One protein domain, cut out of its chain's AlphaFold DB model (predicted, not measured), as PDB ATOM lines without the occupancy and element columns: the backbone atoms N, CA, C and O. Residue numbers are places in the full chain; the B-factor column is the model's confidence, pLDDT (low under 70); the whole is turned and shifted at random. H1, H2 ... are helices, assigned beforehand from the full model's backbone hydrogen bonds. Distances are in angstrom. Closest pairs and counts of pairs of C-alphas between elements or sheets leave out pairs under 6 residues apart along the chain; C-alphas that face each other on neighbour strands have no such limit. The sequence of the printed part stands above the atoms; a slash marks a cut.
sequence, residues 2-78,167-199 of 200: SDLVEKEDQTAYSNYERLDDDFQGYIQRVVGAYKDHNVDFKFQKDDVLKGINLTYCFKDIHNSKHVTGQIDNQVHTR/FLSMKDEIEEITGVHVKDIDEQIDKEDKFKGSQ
ATOM      1  N   SER A   2       1.007  -0.966 -59.063       70.44
ATOM      2  CA  SER A   2       1.020  -1.910 -57.931       70.44
ATOM      3  C   SER A   2       2.402  -2.509 -57.665       70.44
ATOM      4  O   SER A   2       2.972  -2.282 -56.604       70.44
ATOM      5  N   ASP A   3       2.998  -3.145 -58.672       77.44
ATOM      6  CA  ASP A   3       4.213  -3.946 -58.505       77.44
ATOM      7  C   ASP A   3       5.438  -3.093 -58.140       77.44
ATOM      8  O   ASP A   3       6.332  -3.557 -57.433       77.44
ATOM      9  N   LEU A   4       5.473  -1.828 -58.585       80.44
ATOM     10  CA  LEU A   4       6.522  -0.872 -58.218       80.44
ATOM     11  C   LEU A   4       6.397  -0.447 -56.749       80.44
ATOM     12  O   LEU A   4       7.407  -0.337 -56.054       80.44
ATOM     13  N   VAL A   5       5.170  -0.203 -56.284       79.44
ATOM     14  CA  VAL A   5       4.884   0.243 -54.911       79.44
ATOM     15  C   VAL A   5       5.054  -0.906 -53.920       79.44
ATOM     16  O   VAL A   5       5.664  -0.732 -52.866       79.44
ATOM     17  N   GLU A   6       4.555  -2.091 -54.271       77.06
ATOM     18  CA  GLU A   6       4.636  -3.305 -53.454       77.06
ATOM     19  C   GLU A   6       6.005  -4.004 -53.574       77.06
ATOM     20  O   GLU A   6       6.327  -4.882 -52.775       77.06
ATOM     21  N   LYS A   7       6.854  -3.557 -54.513       77.75
ATOM     22  CA  LYS A   7       8.211  -4.073 -54.779       77.75
ATOM     23  C   LYS A   7       8.237  -5.572 -55.100       77.75
ATOM     24  O   LYS A   7       9.227  -6.249 -54.809       77.75
ATOM     25  N   GLU A   8       7.167  -6.075 -55.713       77.50
ATOM     26  CA  GLU A   8       7.007  -7.497 -56.032       77.50
ATOM     27  C   GLU A   8       7.912  -7.922 -57.197       77.50
ATOM     28  O   GLU A   8       8.581  -8.954 -57.108       77.50
ATOM     29  N   ASP A   9       8.035  -7.093 -58.242       77.81
ATOM     30  CA  ASP A   9       8.936  -7.353 -59.371       77.81
ATOM     31  C   ASP A   9      10.226  -6.529 -59.274       77.81
ATOM     32  O   ASP A   9      10.351  -5.404 -59.761       77.81
ATOM     33  N   GLN A  10      11.239  -7.124 -58.650       75.50
ATOM     34  CA  GLN A  10      12.541  -6.481 -58.474       75.50
ATOM     35  C   GLN A  10      13.329  -6.319 -59.781       75.50
ATOM     36  O   GLN A  10      14.293  -5.550 -59.808       75.50
ATOM     37  N   THR A  11      12.956  -7.038 -60.842       82.88
ATOM     38  CA  THR A  11      13.693  -7.074 -62.113       82.88
ATOM     39  C   THR A  11      13.101  -6.167 -63.181       82.88
ATOM     40  O   THR A  11      13.828  -5.708 -64.065       82.88
ATOM     41  N   ALA A  12      11.807  -5.866 -63.092       81.25
ATOM     42  CA  ALA A  12      11.132  -5.005 -64.049       81.25
ATOM     43  C   ALA A  12      11.537  -3.532 -63.918       81.25
ATOM     44  O   ALA A  12      11.596  -2.834 -64.933       81.25
ATOM     45  N   TYR A  13      11.848  -3.056 -62.711       86.00
ATOM     46  CA  TYR A  13      12.091  -1.636 -62.434       86.00
ATOM     47  C   TYR A  13      13.568  -1.309 -62.227       86.00
ATOM     48  O   TYR A  13      14.326  -2.085 -61.640       86.00
ATOM     49  N   SER A  14      13.981  -0.133 -62.699       87.06
ATOM     50  CA  SER A  14      15.350   0.349 -62.516       87.06
ATOM     51  C   SER A  14      15.642   0.708 -61.055       87.06
ATOM     52  O   SER A  14      14.741   0.990 -60.265       87.06
ATOM     53  N   ASN A  15      16.926   0.750 -60.686       88.06
ATOM     54  CA  ASN A  15      17.328   1.221 -59.356       88.06
ATOM     55  C   ASN A  15      16.886   2.668 -59.105       88.06
ATOM     56  O   ASN A  15      16.519   2.985 -57.982       88.06
ATOM     57  N   TYR A  16      16.881   3.507 -60.147       86.50
ATOM     58  CA  TYR A  16      16.366   4.873 -60.071       86.50
ATOM     59  C   TYR A  16      14.891   4.871 -59.668       86.50
ATOM     60  O   TYR A  16      14.534   5.426 -58.641       86.50
ATOM     61  N   GLU A  17      14.054   4.123 -60.392       85.94
ATOM     62  CA  GLU A  17      12.629   4.025 -60.073       85.94
ATOM     63  C   GLU A  17      12.368   3.473 -58.672       85.94
ATOM     64  O   GLU A  17      11.329   3.779 -58.114       85.94
ATOM     65  N   ARG A  18      13.266   2.663 -58.096       85.38
ATOM     66  CA  ARG A  18      13.053   1.977 -56.808       85.38
ATOM     67  C   ARG A  18      13.626   2.693 -55.586       85.38
ATOM     68  O   ARG A  18      13.132   2.450 -54.484       85.38
ATOM     69  N   LEU A  19      14.717   3.435 -55.757       85.75
ATOM     70  CA  LEU A  19      15.535   3.962 -54.658       85.75
ATOM     71  C   LEU A  19      15.568   5.487 -54.605       85.75
ATOM     72  O   LEU A  19      15.967   6.021 -53.580       85.75
ATOM     73  N   ASP A  20      15.211   6.169 -55.691       88.88
ATOM     74  CA  ASP A  20      15.200   7.627 -55.722       88.88
ATOM     75  C   ASP A  20      14.024   8.166 -54.895       88.88
ATOM     76  O   ASP A  20      12.866   7.816 -55.148       88.88
ATOM     77  N   ASP A  21      14.335   8.978 -53.883       86.19
ATOM     78  CA  ASP A  21      13.353   9.472 -52.914       86.19
ATOM     79  C   ASP A  21      12.347  10.436 -53.559       86.19
ATOM     80  O   ASP A  21      11.157  10.377 -53.240       86.19
ATOM     81  N   ASP A  22      12.789  11.268 -54.507       85.00
ATOM     82  CA  ASP A  22      11.928  12.224 -55.212       85.00
ATOM     83  C   ASP A  22      10.949  11.487 -56.136       85.00
ATOM     84  O   ASP A  22       9.732  11.713 -56.089       85.00
ATOM     85  N   PHE A  23      11.452  10.527 -56.920       85.94
ATOM     86  CA  PHE A  23      10.623   9.686 -57.780       85.94
ATOM     87  C   PHE A  23       9.617   8.857 -56.969       85.94
ATOM     88  O   PHE A  23       8.424   8.847 -57.276       85.94
ATOM     89  N   GLN A  24      10.064   8.177 -55.909       86.12
ATOM     90  CA  GLN A  24       9.185   7.374 -55.051       86.12
ATOM     91  C   GLN A  24       8.170   8.234 -54.294       86.12
ATOM     92  O   GLN A  24       7.003   7.846 -54.184       86.12
ATOM     93  N   GLY A  25       8.577   9.412 -53.825       85.00
ATOM     94  CA  GLY A  25       7.690  10.382 -53.193       85.00
ATOM     95  C   GLY A  25       6.565  10.814 -54.130       85.00
ATOM     96  O   GLY A  25       5.404  10.856 -53.718       85.00
ATOM     97  N   TYR A  26       6.872  11.058 -55.404       85.38
ATOM     98  CA  TYR A  26       5.854  11.378 -56.403       85.38
ATOM     99  C   TYR A  26       4.944  10.186 -56.726       85.38
ATOM    100  O   TYR A  26       3.721  10.323 -56.728       85.38
ATOM    101  N   ILE A  27       5.510   8.989 -56.921       87.62
ATOM    102  CA  ILE A  27       4.746   7.750 -57.156       87.62
ATOM    103  C   ILE A  27       3.718   7.510 -56.045       87.62
ATOM    104  O   ILE A  27       2.566   7.182 -56.337       87.62
ATOM    105  N   GLN A  28       4.104   7.694 -54.781       86.25
ATOM    106  CA  GLN A  28       3.204   7.528 -53.636       86.25
ATOM    107  C   GLN A  28       2.045   8.530 -53.653       86.25
ATOM    108  O   GLN A  28       0.926   8.161 -53.296       86.25
ATOM    109  N   ARG A  29       2.280   9.767 -54.105       84.56
ATOM    110  CA  ARG A  29       1.225  10.784 -54.262       84.56
ATOM    111  C   ARG A  29       0.254  10.422 -55.376       84.56
ATOM    112  O   ARG A  29      -0.949  10.463 -55.155       84.56
ATOM    113  N   VAL A  30       0.770  10.006 -56.534       86.25
ATOM    114  CA  VAL A  30      -0.059   9.543 -57.658       86.25
ATOM    115  C   VAL A  30      -0.934   8.365 -57.224       86.25
ATOM    116  O   VAL A  30      -2.135   8.346 -57.471       86.25
ATOM    117  N   VAL A  31      -0.352   7.410 -56.499       86.31
ATOM    118  CA  VAL A  31      -1.080   6.282 -55.900       86.31
ATOM    119  C   VAL A  31      -2.133   6.743 -54.892       86.31
ATOM    120  O   VAL A  31      -3.220   6.174 -54.868       86.31
ATOM    121  N   GLY A  32      -1.842   7.763 -54.081       84.69
ATOM    122  CA  GLY A  32      -2.815   8.391 -53.182       84.69
ATOM    123  C   GLY A  32      -4.015   8.967 -53.936       84.69
ATOM    124  O   GLY A  32      -5.144   8.603 -53.627       84.69
ATOM    125  N   ALA A  33      -3.769   9.748 -54.990       86.31
ATOM    126  CA  ALA A  33      -4.825  10.329 -55.820       86.31
ATOM    127  C   ALA A  33      -5.736   9.256 -56.444       86.31
ATOM    128  O   ALA A  33      -6.959   9.403 -56.449       86.31
ATOM    129  N   TYR A  34      -5.156   8.143 -56.906       86.06
ATOM    130  CA  TYR A  34      -5.923   6.994 -57.394       86.06
ATOM    131  C   TYR A  34      -6.767   6.333 -56.289       86.06
ATOM    132  O   TYR A  34      -7.929   6.008 -56.529       86.06
ATOM    133  N   LYS A  35      -6.242   6.186 -55.064       83.88
ATOM    134  CA  LYS A  35      -7.016   5.649 -53.926       83.88
ATOM    135  C   LYS A  35      -8.195   6.539 -53.550       83.88
ATOM    136  O   LYS A  35      -9.269   6.016 -53.269       83.88
ATOM    137  N   ASP A  36      -8.014   7.858 -53.588       84.56
ATOM    138  CA  ASP A  36      -9.085   8.824 -53.313       84.56
ATOM    139  C   ASP A  36     -10.229   8.723 -54.339       84.56
ATOM    140  O   ASP A  36     -11.375   9.049 -54.033       84.56
ATOM    141  N   HIS A  37      -9.932   8.202 -55.533       82.75
ATOM    142  CA  HIS A  37     -10.891   7.933 -56.607       82.75
ATOM    143  C   HIS A  37     -11.335   6.458 -56.655       82.75
ATOM    144  O   HIS A  37     -11.799   5.984 -57.690       82.75
ATOM    145  N   ASN A  38     -11.237   5.733 -55.533       79.50
ATOM    146  CA  ASN A  38     -11.661   4.334 -55.372       79.50
ATOM    147  C   ASN A  38     -10.975   3.330 -56.318       79.50
ATOM    148  O   ASN A  38     -11.557   2.297 -56.649       79.50
ATOM    149  N   VAL A  39      -9.743   3.608 -56.745       79.88
ATOM    150  CA  VAL A  39      -8.940   2.633 -57.491       79.88
ATOM    151  C   VAL A  39      -8.244   1.696 -56.510       79.88
ATOM    152  O   VAL A  39      -7.423   2.137 -55.696       79.88
ATOM    153  N   ASP A  40      -8.548   0.402 -56.603       71.69
ATOM    154  CA  ASP A  40      -7.814  -0.629 -55.868       71.69
ATOM    155  C   ASP A  40      -6.706  -1.233 -56.744       71.69
ATOM    156  O   ASP A  40      -6.871  -1.510 -57.927       71.69
ATOM    157  N   PHE A  41      -5.542  -1.449 -56.141       69.00
ATOM    158  CA  PHE A  41      -4.382  -2.073 -56.774       69.00
ATOM    159  C   PHE A  41      -4.490  -3.601 -56.792       69.00
ATOM    160  O   PHE A  41      -3.728  -4.259 -57.501       69.00
ATOM    161  N   LYS A  42      -5.422  -4.172 -56.019       67.19
ATOM    162  CA  LYS A  42      -5.758  -5.599 -56.021       67.19
ATOM    163  C   LYS A  42      -7.161  -5.751 -56.579       67.19
ATOM    164  O   LYS A  42      -8.066  -5.066 -56.128       67.19
ATOM    165  N   PHE A  43      -7.337  -6.652 -57.548       62.44
ATOM    166  CA  PHE A  43      -8.631  -6.884 -58.195       62.44
ATOM    167  C   PHE A  43      -9.734  -7.088 -57.146       62.44
ATOM    168  O   PHE A  43      -9.824  -8.146 -56.517       62.44
ATOM    169  N   GLN A  44     -10.582  -6.076 -56.981       65.62
ATOM    170  CA  GLN A  44     -11.778  -6.130 -56.153       65.62
ATOM    171  C   GLN A  44     -13.020  -5.950 -57.017       65.62
ATOM    172  O   GLN A  44     -12.992  -5.370 -58.099       65.62
ATOM    173  N   LYS A  45     -14.137  -6.500 -56.540       61.97
ATOM    174  CA  LYS A  45     -15.390  -6.567 -57.300       61.97
ATOM    175  C   LYS A  45     -16.001  -5.185 -57.584       61.97
ATOM    176  O   LYS A  45     -16.727  -5.061 -58.566       61.97
ATOM    177  N   ASP A  46     -15.668  -4.190 -56.762       66.00
ATOM    178  CA  ASP A  46     -16.165  -2.810 -56.840       66.00
ATOM    179  C   ASP A  46     -15.095  -1.809 -57.328       66.00
ATOM    180  O   ASP A  46     -15.283  -0.601 -57.214       66.00
ATOM    181  N   ASP A  47     -13.976  -2.298 -57.875       75.88
ATOM    182  CA  ASP A  47     -12.897  -1.452 -58.395       75.88
ATOM    183  C   ASP A  47     -13.312  -0.713 -59.682       75.88
ATOM    184  O   ASP A  47     -13.901  -1.286 -60.610       75.88
ATOM    185  N   VAL A  48     -12.965   0.573 -59.748       79.94
ATOM    186  CA  VAL A  48     -13.295   1.483 -60.855       79.94
ATOM    187  C   VAL A  48     -12.639   1.033 -62.163       79.94
ATOM    188  O   VAL A  48     -13.243   1.175 -63.228       79.94
ATOM    189  N   LEU A  49     -11.454   0.412 -62.094       77.81
ATOM    190  CA  LEU A  49     -10.726  -0.061 -63.274       77.81
ATOM    191  C   LEU A  49     -11.338  -1.316 -63.916       77.81
ATOM    192  O   LEU A  49     -10.959  -1.659 -65.034       77.81
ATOM    193  N   LYS A  50     -12.289  -2.005 -63.261       78.69
ATOM    194  CA  LYS A  50     -13.042  -3.161 -63.810       78.69
ATOM    195  C   LYS A  50     -12.175  -4.227 -64.497       78.69
ATOM    196  O   LYS A  50     -12.614  -4.887 -65.440       78.69
ATOM    197  N   GLY A  51     -10.952  -4.413 -64.016       76.19
ATOM    198  CA  GLY A  51     -10.007  -5.386 -64.553       76.19
ATOM    199  C   GLY A  51      -8.903  -4.819 -65.456       76.19
ATOM    200  O   GLY A  51      -8.081  -5.591 -65.952       76.19
ATOM    201  N   ILE A  52      -8.865  -3.504 -65.680       79.00
ATOM    202  CA  ILE A  52      -7.770  -2.819 -66.377       79.00
ATOM    203  C   ILE A  52      -6.571  -2.701 -65.433       79.00
ATOM    204  O   ILE A  52      -6.692  -2.253 -64.296       79.00
ATOM    205  N   ASN A  53      -5.388  -3.076 -65.916       79.50
ATOM    206  CA  ASN A  53      -4.163  -2.926 -65.140       79.50
ATOM    207  C   ASN A  53      -3.785  -1.448 -65.021       79.50
ATOM    208  O   ASN A  53      -3.625  -0.760 -66.030       79.50
ATOM    209  N   LEU A  54      -3.534  -0.980 -63.797       82.38
ATOM    210  CA  LEU A  54      -3.038   0.373 -63.571       82.38
ATOM    211  C   LEU A  54      -1.593   0.513 -64.076       82.38
ATOM    212  O   LEU A  54      -0.626   0.082 -63.428       82.38
ATOM    213  N   THR A  55      -1.446   1.130 -65.243       82.38
ATOM    214  CA  THR A  55      -0.158   1.437 -65.875       82.38
ATOM    215  C   THR A  55       0.206   2.906 -65.673       82.38
ATOM    216  O   THR A  55      -0.662   3.745 -65.456       82.38
ATOM    217  N   TYR A  56       1.502   3.226 -65.710       81.56
ATOM    218  CA  TYR A  56       1.973   4.611 -65.681       81.56
ATOM    219  C   TYR A  56       3.006   4.843 -66.780       81.56
ATOM    220  O   TYR A  56       3.727   3.932 -67.192       81.56
ATOM    221  N   CYS A  57       3.095   6.087 -67.240       82.31
ATOM    222  CA  CYS A  57       4.123   6.525 -68.169       82.31
ATOM    223  C   CYS A  57       5.324   7.062 -67.379       82.31
ATOM    224  O   CYS A  57       5.212   8.087 -66.711       82.31
ATOM    225  N   PHE A  58       6.483   6.399 -67.471       84.81
ATOM    226  CA  PHE A  58       7.705   6.844 -66.781       84.81
ATOM    227  C   PHE A  58       8.061   8.297 -67.112       84.81
ATOM    228  O   PHE A  58       8.414   9.058 -66.221       84.81
ATOM    229  N   LYS A  59       7.926   8.690 -68.384       79.69
ATOM    230  CA  LYS A  59       8.252  10.043 -68.843       79.69
ATOM    231  C   LYS A  59       7.377  11.102 -68.175       79.69
ATOM    232  O   LYS A  59       7.905  12.132 -67.787       79.69
ATOM    233  N   ASP A  60       6.076  10.852 -68.035       78.56
ATOM    234  CA  ASP A  60       5.168  11.819 -67.404       78.56
ATOM    235  C   ASP A  60       5.519  12.029 -65.928       78.56
ATOM    236  O   ASP A  60       5.448  13.145 -65.431       78.56
ATOM    237  N   ILE A  61       5.973  10.973 -65.250       82.00
ATOM    238  CA  ILE A  61       6.412  11.051 -63.855       82.00
ATOM    239  C   ILE A  61       7.785  11.712 -63.737       82.00
ATOM    240  O   ILE A  61       7.981  12.592 -62.907       82.00
ATOM    241  N   HIS A  62       8.745  11.320 -64.572       81.38
ATOM    242  CA  HIS A  62      10.106  11.842 -64.507       81.38
ATOM    243  C   HIS A  62      10.197  13.314 -64.934       81.38
ATOM    244  O   HIS A  62      10.937  14.086 -64.329       81.38
ATOM    245  N   ASN A  63       9.415  13.725 -65.934       75.81
ATOM    246  CA  ASN A  63       9.324  15.122 -66.368       75.81
ATOM    247  C   ASN A  63       8.359  15.955 -65.506       75.81
ATOM    248  O   ASN A  63       8.155  17.137 -65.791       75.81
ATOM    249  N   SER A  64       7.754  15.369 -64.464       72.44
ATOM    250  CA  SER A  64       7.004  16.157 -63.485       72.44
ATOM    251  C   SER A  64       7.933  17.186 -62.841       72.44
ATOM    252  O   SER A  64       9.144  16.962 -62.660       72.44
ATOM    253  N   LYS A  65       7.375  18.342 -62.479       64.56
ATOM    254  CA  LYS A  65       8.167  19.429 -61.881       64.56
ATOM    255  C   LYS A  65       8.856  18.988 -60.592       64.56
ATOM    256  O   LYS A  65       9.930  19.493 -60.280       64.56
ATOM    257  N   HIS A  66       8.254  18.038 -59.883       59.62
ATOM    258  CA  HIS A  66       8.741  17.512 -58.615       59.62
ATOM    259  C   HIS A  66       9.939  16.567 -58.749       59.62
ATOM    260  O   HIS A  66      10.676  16.432 -57.780       59.62
ATOM    261  N   VAL A  67      10.156  15.942 -59.914       57.91
ATOM    262  CA  VAL A  67      11.240  14.962 -60.102       57.91
ATOM    263  C   VAL A  67      12.448  15.561 -60.827       57.91
ATOM    264  O   VAL A  67      13.584  15.297 -60.446       57.91
ATOM    265  N   THR A  68      12.252  16.389 -61.858       58.69
ATOM    266  CA  THR A  68      13.385  16.988 -62.606       58.69
ATOM    267  C   THR A  68      13.290  18.494 -62.815       58.69
ATOM    268  O   THR A  68      14.263  19.111 -63.256       58.69
ATOM    269  N   GLY A  69      12.134  19.112 -62.547       58.78
ATOM    270  CA  GLY A  69      11.891  20.525 -62.861       58.78
ATOM    271  C   GLY A  69      11.879  20.845 -64.366       58.78
ATOM    272  O   GLY A  69      11.821  22.019 -64.735       58.78
ATOM    273  N   GLN A  70      11.938  19.833 -65.243       58.12
ATOM    274  CA  GLN A  70      11.971  19.982 -66.699       58.12
ATOM    275  C   GLN A  70      10.730  19.355 -67.336       58.12
ATOM    276  O   GLN A  70      10.581  18.140 -67.367       58.12
ATOM    277  N   ILE A  71       9.874  20.197 -67.915       57.38
ATOM    278  CA  ILE A  71       8.550  19.791 -68.412       57.38
ATOM    279  C   ILE A  71       8.643  18.982 -69.725       57.38
ATOM    280  O   ILE A  71       7.843  18.080 -69.955       57.38
ATOM    281  N   ASP A  72       9.659  19.228 -70.564       59.44
ATOM    282  CA  ASP A  72       9.716  18.690 -71.933       59.44
ATOM    283  C   ASP A  72      11.074  18.086 -72.314       59.44
ATOM    284  O   ASP A  72      11.703  18.461 -73.307       59.44
ATOM    285  N   ASN A  73      11.538  17.093 -71.555       61.12
ATOM    286  CA  ASN A  73      12.675  16.288 -71.988       61.12
ATOM    287  C   ASN A  73      12.199  15.022 -72.728       61.12
ATOM    288  O   ASN A  73      11.548  14.144 -72.164       61.12
ATOM    289  N   GLN A  74      12.499  14.936 -74.026       60.16
ATOM    290  CA  GLN A  74      12.119  13.803 -74.884       60.16
ATOM    291  C   GLN A  74      13.060  12.594 -74.754       60.16
ATOM    292  O   GLN A  74      12.753  11.534 -75.286       60.16
ATOM    293  N   VAL A  75      14.204  12.730 -74.076       64.50
ATOM    294  CA  VAL A  75      15.302  11.749 -74.158       64.50
ATOM    295  C   VAL A  75      15.184  10.628 -73.111       64.50
ATOM    296  O   VAL A  75      15.817   9.587 -73.252       64.50
ATOM    297  N   HIS A  76      14.348  10.795 -72.084       67.56
ATOM    298  CA  HIS A  76      14.231   9.851 -70.962       67.56
ATOM    299  C   HIS A  76      13.185   8.742 -71.170       67.56
ATOM    300  O   HIS A  76      12.644   8.194 -70.209       67.56
ATOM    301  N   THR A  77      12.880   8.378 -72.418       69.12
ATOM    302  CA  THR A  77      12.008   7.231 -72.696       69.12
ATOM    303  C   THR A  77      12.770   5.921 -72.510       69.12
ATOM    304  O   THR A  77      13.877   5.754 -73.013       69.12
ATOM    305  N   ARG A  78      12.160   4.944 -71.828       75.44
ATOM    306  CA  ARG A  78      12.719   3.583 -71.727       75.44
ATOM    307  C   ARG A  78      12.649   2.824 -73.056       75.44
ATOM    308  O   ARG A  78      13.480   1.960 -73.325       75.44
ATOM    309  N   PHE A 167      -8.180   2.855 -79.920       80.62
ATOM    310  CA  PHE A 167      -8.736   4.177 -80.222       80.62
ATOM    311  C   PHE A 167      -8.194   5.257 -79.276       80.62
ATOM    312  O   PHE A 167      -7.956   6.387 -79.694       80.62
ATOM    313  N   LEU A 168      -7.970   4.880 -78.017       83.25
ATOM    314  CA  LEU A 168      -7.409   5.707 -76.961       83.25
ATOM    315  C   LEU A 168      -6.175   4.996 -76.391       83.25
ATOM    316  O   LEU A 168      -6.132   3.765 -76.364       83.25
ATOM    317  N   SER A 169      -5.147   5.737 -75.972       83.44
ATOM    318  CA  SER A 169      -4.006   5.094 -75.314       83.44
ATOM    319  C   SER A 169      -4.440   4.536 -73.954       83.44
ATOM    320  O   SER A 169      -5.311   5.108 -73.307       83.44
ATOM    321  N   MET A 170      -3.817   3.447 -73.487       82.50
ATOM    322  CA  MET A 170      -4.162   2.862 -72.177       82.50
ATOM    323  C   MET A 170      -4.037   3.876 -71.033       82.50
ATOM    324  O   MET A 170      -4.778   3.804 -70.063       82.50
ATOM    325  N   LYS A 171      -3.097   4.821 -71.144       81.19
ATOM    326  CA  LYS A 171      -2.921   5.876 -70.152       81.19
ATOM    327  C   LYS A 171      -4.138   6.802 -70.134       81.19
ATOM    328  O   LYS A 171      -4.707   7.015 -69.074       81.19
ATOM    329  N   ASP A 172      -4.532   7.313 -71.297       84.12
ATOM    330  CA  ASP A 172      -5.660   8.240 -71.392       84.12
ATOM    331  C   ASP A 172      -6.979   7.531 -71.021       84.12
ATOM    332  O   ASP A 172      -7.837   8.122 -70.385       84.12
ATOM    333  N   GLU A 173      -7.121   6.236 -71.330       87.31
ATOM    334  CA  GLU A 173      -8.267   5.426 -70.894       87.31
ATOM    335  C   GLU A 173      -8.359   5.332 -69.364       87.31
ATOM    336  O   GLU A 173      -9.439   5.498 -68.801       87.31
ATOM    337  N   ILE A 174      -7.231   5.121 -68.681       86.75
ATOM    338  CA  ILE A 174      -7.176   5.117 -67.214       86.75
ATOM    339  C   ILE A 174      -7.520   6.502 -66.656       86.75
ATOM    340  O   ILE A 174      -8.300   6.585 -65.706       86.75
ATOM    341  N   GLU A 175      -6.973   7.578 -67.226       87.88
ATOM    342  CA  GLU A 175      -7.272   8.945 -66.777       87.88
ATOM    343  C   GLU A 175      -8.775   9.254 -66.911       87.88
ATOM    344  O   GLU A 175      -9.382   9.727 -65.956       87.88
ATOM    345  N   GLU A 176      -9.407   8.891 -68.030       87.62
ATOM    346  CA  GLU A 176     -10.845   9.120 -68.252       87.62
ATOM    347  C   GLU A 176     -11.743   8.250 -67.358       87.62
ATOM    348  O   GLU A 176     -12.796   8.695 -66.901       87.62
ATOM    349  N   ILE A 177     -11.343   7.005 -67.079       86.50
ATOM    350  CA  ILE A 177     -12.106   6.098 -66.206       86.50
ATOM    351  C   ILE A 177     -12.030   6.541 -64.743       86.50
ATOM    352  O   ILE A 177     -13.016   6.429 -64.010       86.50
ATOM    353  N   THR A 178     -10.861   7.009 -64.308       85.25
ATOM    354  CA  THR A 178     -10.592   7.329 -62.899       85.25
ATOM    355  C   THR A 178     -10.820   8.800 -62.562       85.25
ATOM    356  O   THR A 178     -11.014   9.123 -61.395       85.25
ATOM    357  N   GLY A 179     -10.798   9.693 -63.555       83.50
ATOM    358  CA  GLY A 179     -10.812  11.147 -63.368       83.50
ATOM    359  C   GLY A 179      -9.494  11.719 -62.831       83.50
ATOM    360  O   GLY A 179      -9.434  12.901 -62.491       83.50
ATOM    361  N   VAL A 180      -8.440  10.900 -62.725       84.44
ATOM    362  CA  VAL A 180      -7.141  11.304 -62.177       84.44
ATOM    363  C   VAL A 180      -6.190  11.647 -63.318       84.44
ATOM    364  O   VAL A 180      -5.633  10.763 -63.963       84.44
ATOM    365  N   HIS A 181      -5.942  12.938 -63.525       84.00
ATOM    366  CA  HIS A 181      -4.937  13.410 -64.477       84.00
ATOM    367  C   HIS A 181      -3.592  13.591 -63.778       84.00
ATOM    368  O   HIS A 181      -3.403  14.511 -62.982       84.00
ATOM    369  N   VAL A 182      -2.622  12.729 -64.098       77.88
ATOM    370  CA  VAL A 182      -1.310  12.716 -63.421       77.88
ATOM    371  C   VAL A 182      -0.578  14.053 -63.566       77.88
ATOM    372  O   VAL A 182       0.089  14.494 -62.639       77.88
ATOM    373  N   LYS A 183      -0.745  14.734 -64.705       73.19
ATOM    374  CA  LYS A 183      -0.120  16.041 -64.969       73.19
ATOM    375  C   LYS A 183      -0.679  17.167 -64.095       73.19
ATOM    376  O   LYS A 183       0.053  18.101 -63.785       73.19
ATOM    377  N   ASP A 184      -1.935  17.058 -63.674       74.38
ATOM    378  CA  ASP A 184      -2.626  18.100 -62.907       74.38
ATOM    379  C   ASP A 184      -2.356  17.979 -61.402       74.38
ATOM    380  O   ASP A 184      -2.566  18.931 -60.646       74.38
ATOM    381  N   ILE A 185      -1.834  16.828 -60.956       73.50
ATOM    382  CA  ILE A 185      -1.393  16.615 -59.572       73.50
ATOM    383  C   ILE A 185      -0.311  17.645 -59.206       73.50
ATOM    384  O   ILE A 185      -0.352  18.207 -58.112       73.50
ATOM    385  N   ASP A 186       0.583  17.980 -60.142       63.19
ATOM    386  CA  ASP A 186       1.603  19.027 -59.974       63.19
ATOM    387  C   ASP A 186       0.976  20.408 -59.673       63.19
ATOM    388  O   ASP A 186       1.497  21.174 -58.860       63.19
ATOM    389  N   GLU A 187      -0.164  20.744 -60.287       59.19
ATOM    390  CA  GLU A 187      -0.822  22.048 -60.109       59.19
ATOM    391  C   GLU A 187      -1.597  22.163 -58.790       59.19
ATOM    392  O   GLU A 187      -1.752  23.260 -58.239       59.19
ATOM    393  N   GLN A 188      -2.103  21.041 -58.277       57.03
ATOM    394  CA  GLN A 188      -2.777  20.984 -56.979       57.03
ATOM    395  C   GLN A 188      -1.767  21.142 -55.831       57.03
ATOM    396  O   GLN A 188      -2.045  21.861 -54.868       57.03
ATOM    397  N   ILE A 189      -0.560  20.586 -55.986       57.06
ATOM    398  CA  ILE A 189       0.544  20.719 -55.023       57.06
ATOM    399  C   ILE A 189       0.994  22.183 -54.889       57.06
ATOM    400  O   ILE A 189       1.108  22.691 -53.772       57.06
ATOM    401  N   ASP A 190       1.145  22.904 -56.006       54.00
ATOM    402  CA  ASP A 190       1.502  24.333 -56.004       54.00
ATOM    403  C   ASP A 190       0.492  25.200 -55.221       54.00
ATOM    404  O   ASP A 190       0.848  26.272 -54.717       54.00
ATOM    405  N   LYS A 191      -0.776  24.774 -55.113       52.03
ATOM    406  CA  LYS A 191      -1.808  25.477 -54.331       52.03
ATOM    407  C   LYS A 191      -1.737  25.138 -52.843       52.03
ATOM    408  O   LYS A 191      -1.892  26.049 -52.030       52.03
ATOM    409  N   GLU A 192      -1.473  23.884 -52.482       52.78
ATOM    410  CA  GLU A 192      -1.344  23.452 -51.082       52.78
ATOM    411  C   GLU A 192      -0.059  23.963 -50.414       52.78
ATOM    412  O   GLU A 192      -0.106  24.440 -49.275       52.78
ATOM    413  N   ASP A 193       1.074  23.946 -51.124       53.66
ATOM    414  CA  ASP A 193       2.353  24.445 -50.602       53.66
ATOM    415  C   ASP A 193       2.349  25.976 -50.452       53.66
ATOM    416  O   ASP A 193       2.849  26.513 -49.457       53.66
ATOM    417  N   LYS A 194       1.683  26.704 -51.364       49.75
ATOM    418  CA  LYS A 194       1.434  28.151 -51.205       49.75
ATOM    419  C   LYS A 194       0.499  28.460 -50.038       49.75
ATOM    420  O   LYS A 194       0.704  29.463 -49.355       49.75
ATOM    421  N   PHE A 195      -0.500  27.614 -49.778       43.66
ATOM    422  CA  PHE A 195      -1.392  27.785 -48.630       43.66
ATOM    423  C   PHE A 195      -0.640  27.609 -47.303       43.66
ATOM    424  O   PHE A 195      -0.785  28.447 -46.412       43.66
ATOM    425  N   LYS A 196       0.232  26.598 -47.192       49.16
ATOM    426  CA  LYS A 196       1.057  26.362 -45.993       49.16
ATOM    427  C   LYS A 196       2.114  27.446 -45.759       49.16
ATOM    428  O   LYS A 196       2.332  27.819 -44.612       49.16
ATOM    429  N   GLY A 197       2.709  28.004 -46.815       45.06
ATOM    430  CA  GLY A 197       3.661  29.123 -46.711       45.06
ATOM    431  C   GLY A 197       3.031  30.492 -46.409       45.06
ATOM    432  O   GLY A 197       3.744  31.432 -46.080       45.06
ATOM    433  N   SER A 198       1.703  30.623 -46.515       45.78
ATOM    434  CA  SER A 198       0.965  31.861 -46.204       45.78
ATOM    435  C   SER A 198       0.376  31.904 -44.785       45.78
ATOM    436  O   SER A 198      -0.162  32.931 -44.377       45.78
ATOM    437  N   GLN A 199       0.479  30.800 -44.036       45.91
ATOM    438  CA  GLN A 199       0.039  30.684 -42.637       45.91
ATOM    439  C   GLN A 199       1.203  30.681 -41.624       45.91
ATOM    440  O   GLN A 199       0.968  30.445 -40.438       45.91
TER     441      GLN A 199
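This is residues 2 to 78 and 167 to 199 of the 200 residues of the protein "ComE operon protein 2" of Prevotella copri (UniProt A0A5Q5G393). One long helix, H3, runs through the middle, with the short helices H1, H2, H4 and H5 set round it and few contacts between helices. A second long helix, H6, starts near H3 about perpendicular to it, and its residues 190 to 197 stick out with the tail 198 to 199. The printed part has 110 residues, with six named helices, H1 to H6 in chain order, and no named strand; the class is all helix. The whole is compact, with a radius of gyration of the C-alphas of 14.8 A and spans of 43 by 32 by 30 A.

H1 is residues 2 to 6, beginning at C-alpha 2 (1.020, -1.910, -57.931). H2 is residues 15 to 19. H3, residues 21 to 36, is 22.5 A long. H4 is residues 58 to 62. H5, residues 170 to 178, is 12.1 A long. H6, residues 182 to 197, is 23.9 A long and ends at C-alpha 197 (3.661, 29.123, -46.711).

H1 is close to H3 but not clearly touching, C-alphas 5 and 28 being closest at 7.6 A. H2 and H3 touch only at the corner, closest at C-alphas 17 and 23, 6.4 A. H3 touches H4 with residues 23 to 27 alone, C-alphas 23 and 62 being closest at 7.1 A. H5 is close to H3 but not clearly touching, at a steep tilt of 48 degrees, the same way; C-alphas 34 and 178 are closest, 7.2 A. H6 is close to H3 but not clearly touching, about perpendicular at 79 degrees; C-alphas 30 and 182 are closest, 6.7 A. H4 and H6 only just touch, with 3 pairs of C-alphas within 8 A, the closest being 60 and 183 at 7.2 A. H1 and H5 are apart. Every O i to N i+4 pair is within hydrogen-bond range in H1 to H5, and 9 of 12 in H6.

The C-alphas of Phe 167 and Gln 199, the farthest apart, are 46.8 A apart. Residues 79 to 166 are not printed, and C-alphas 78 and 167 are 23.1 A apart across the cut. The link from H3 to H4 is long, 21 residues. Mean pLDDT of the printed part is 74.8; residues 41 to 46, 65 to 77 and 186 to 199 are under 70.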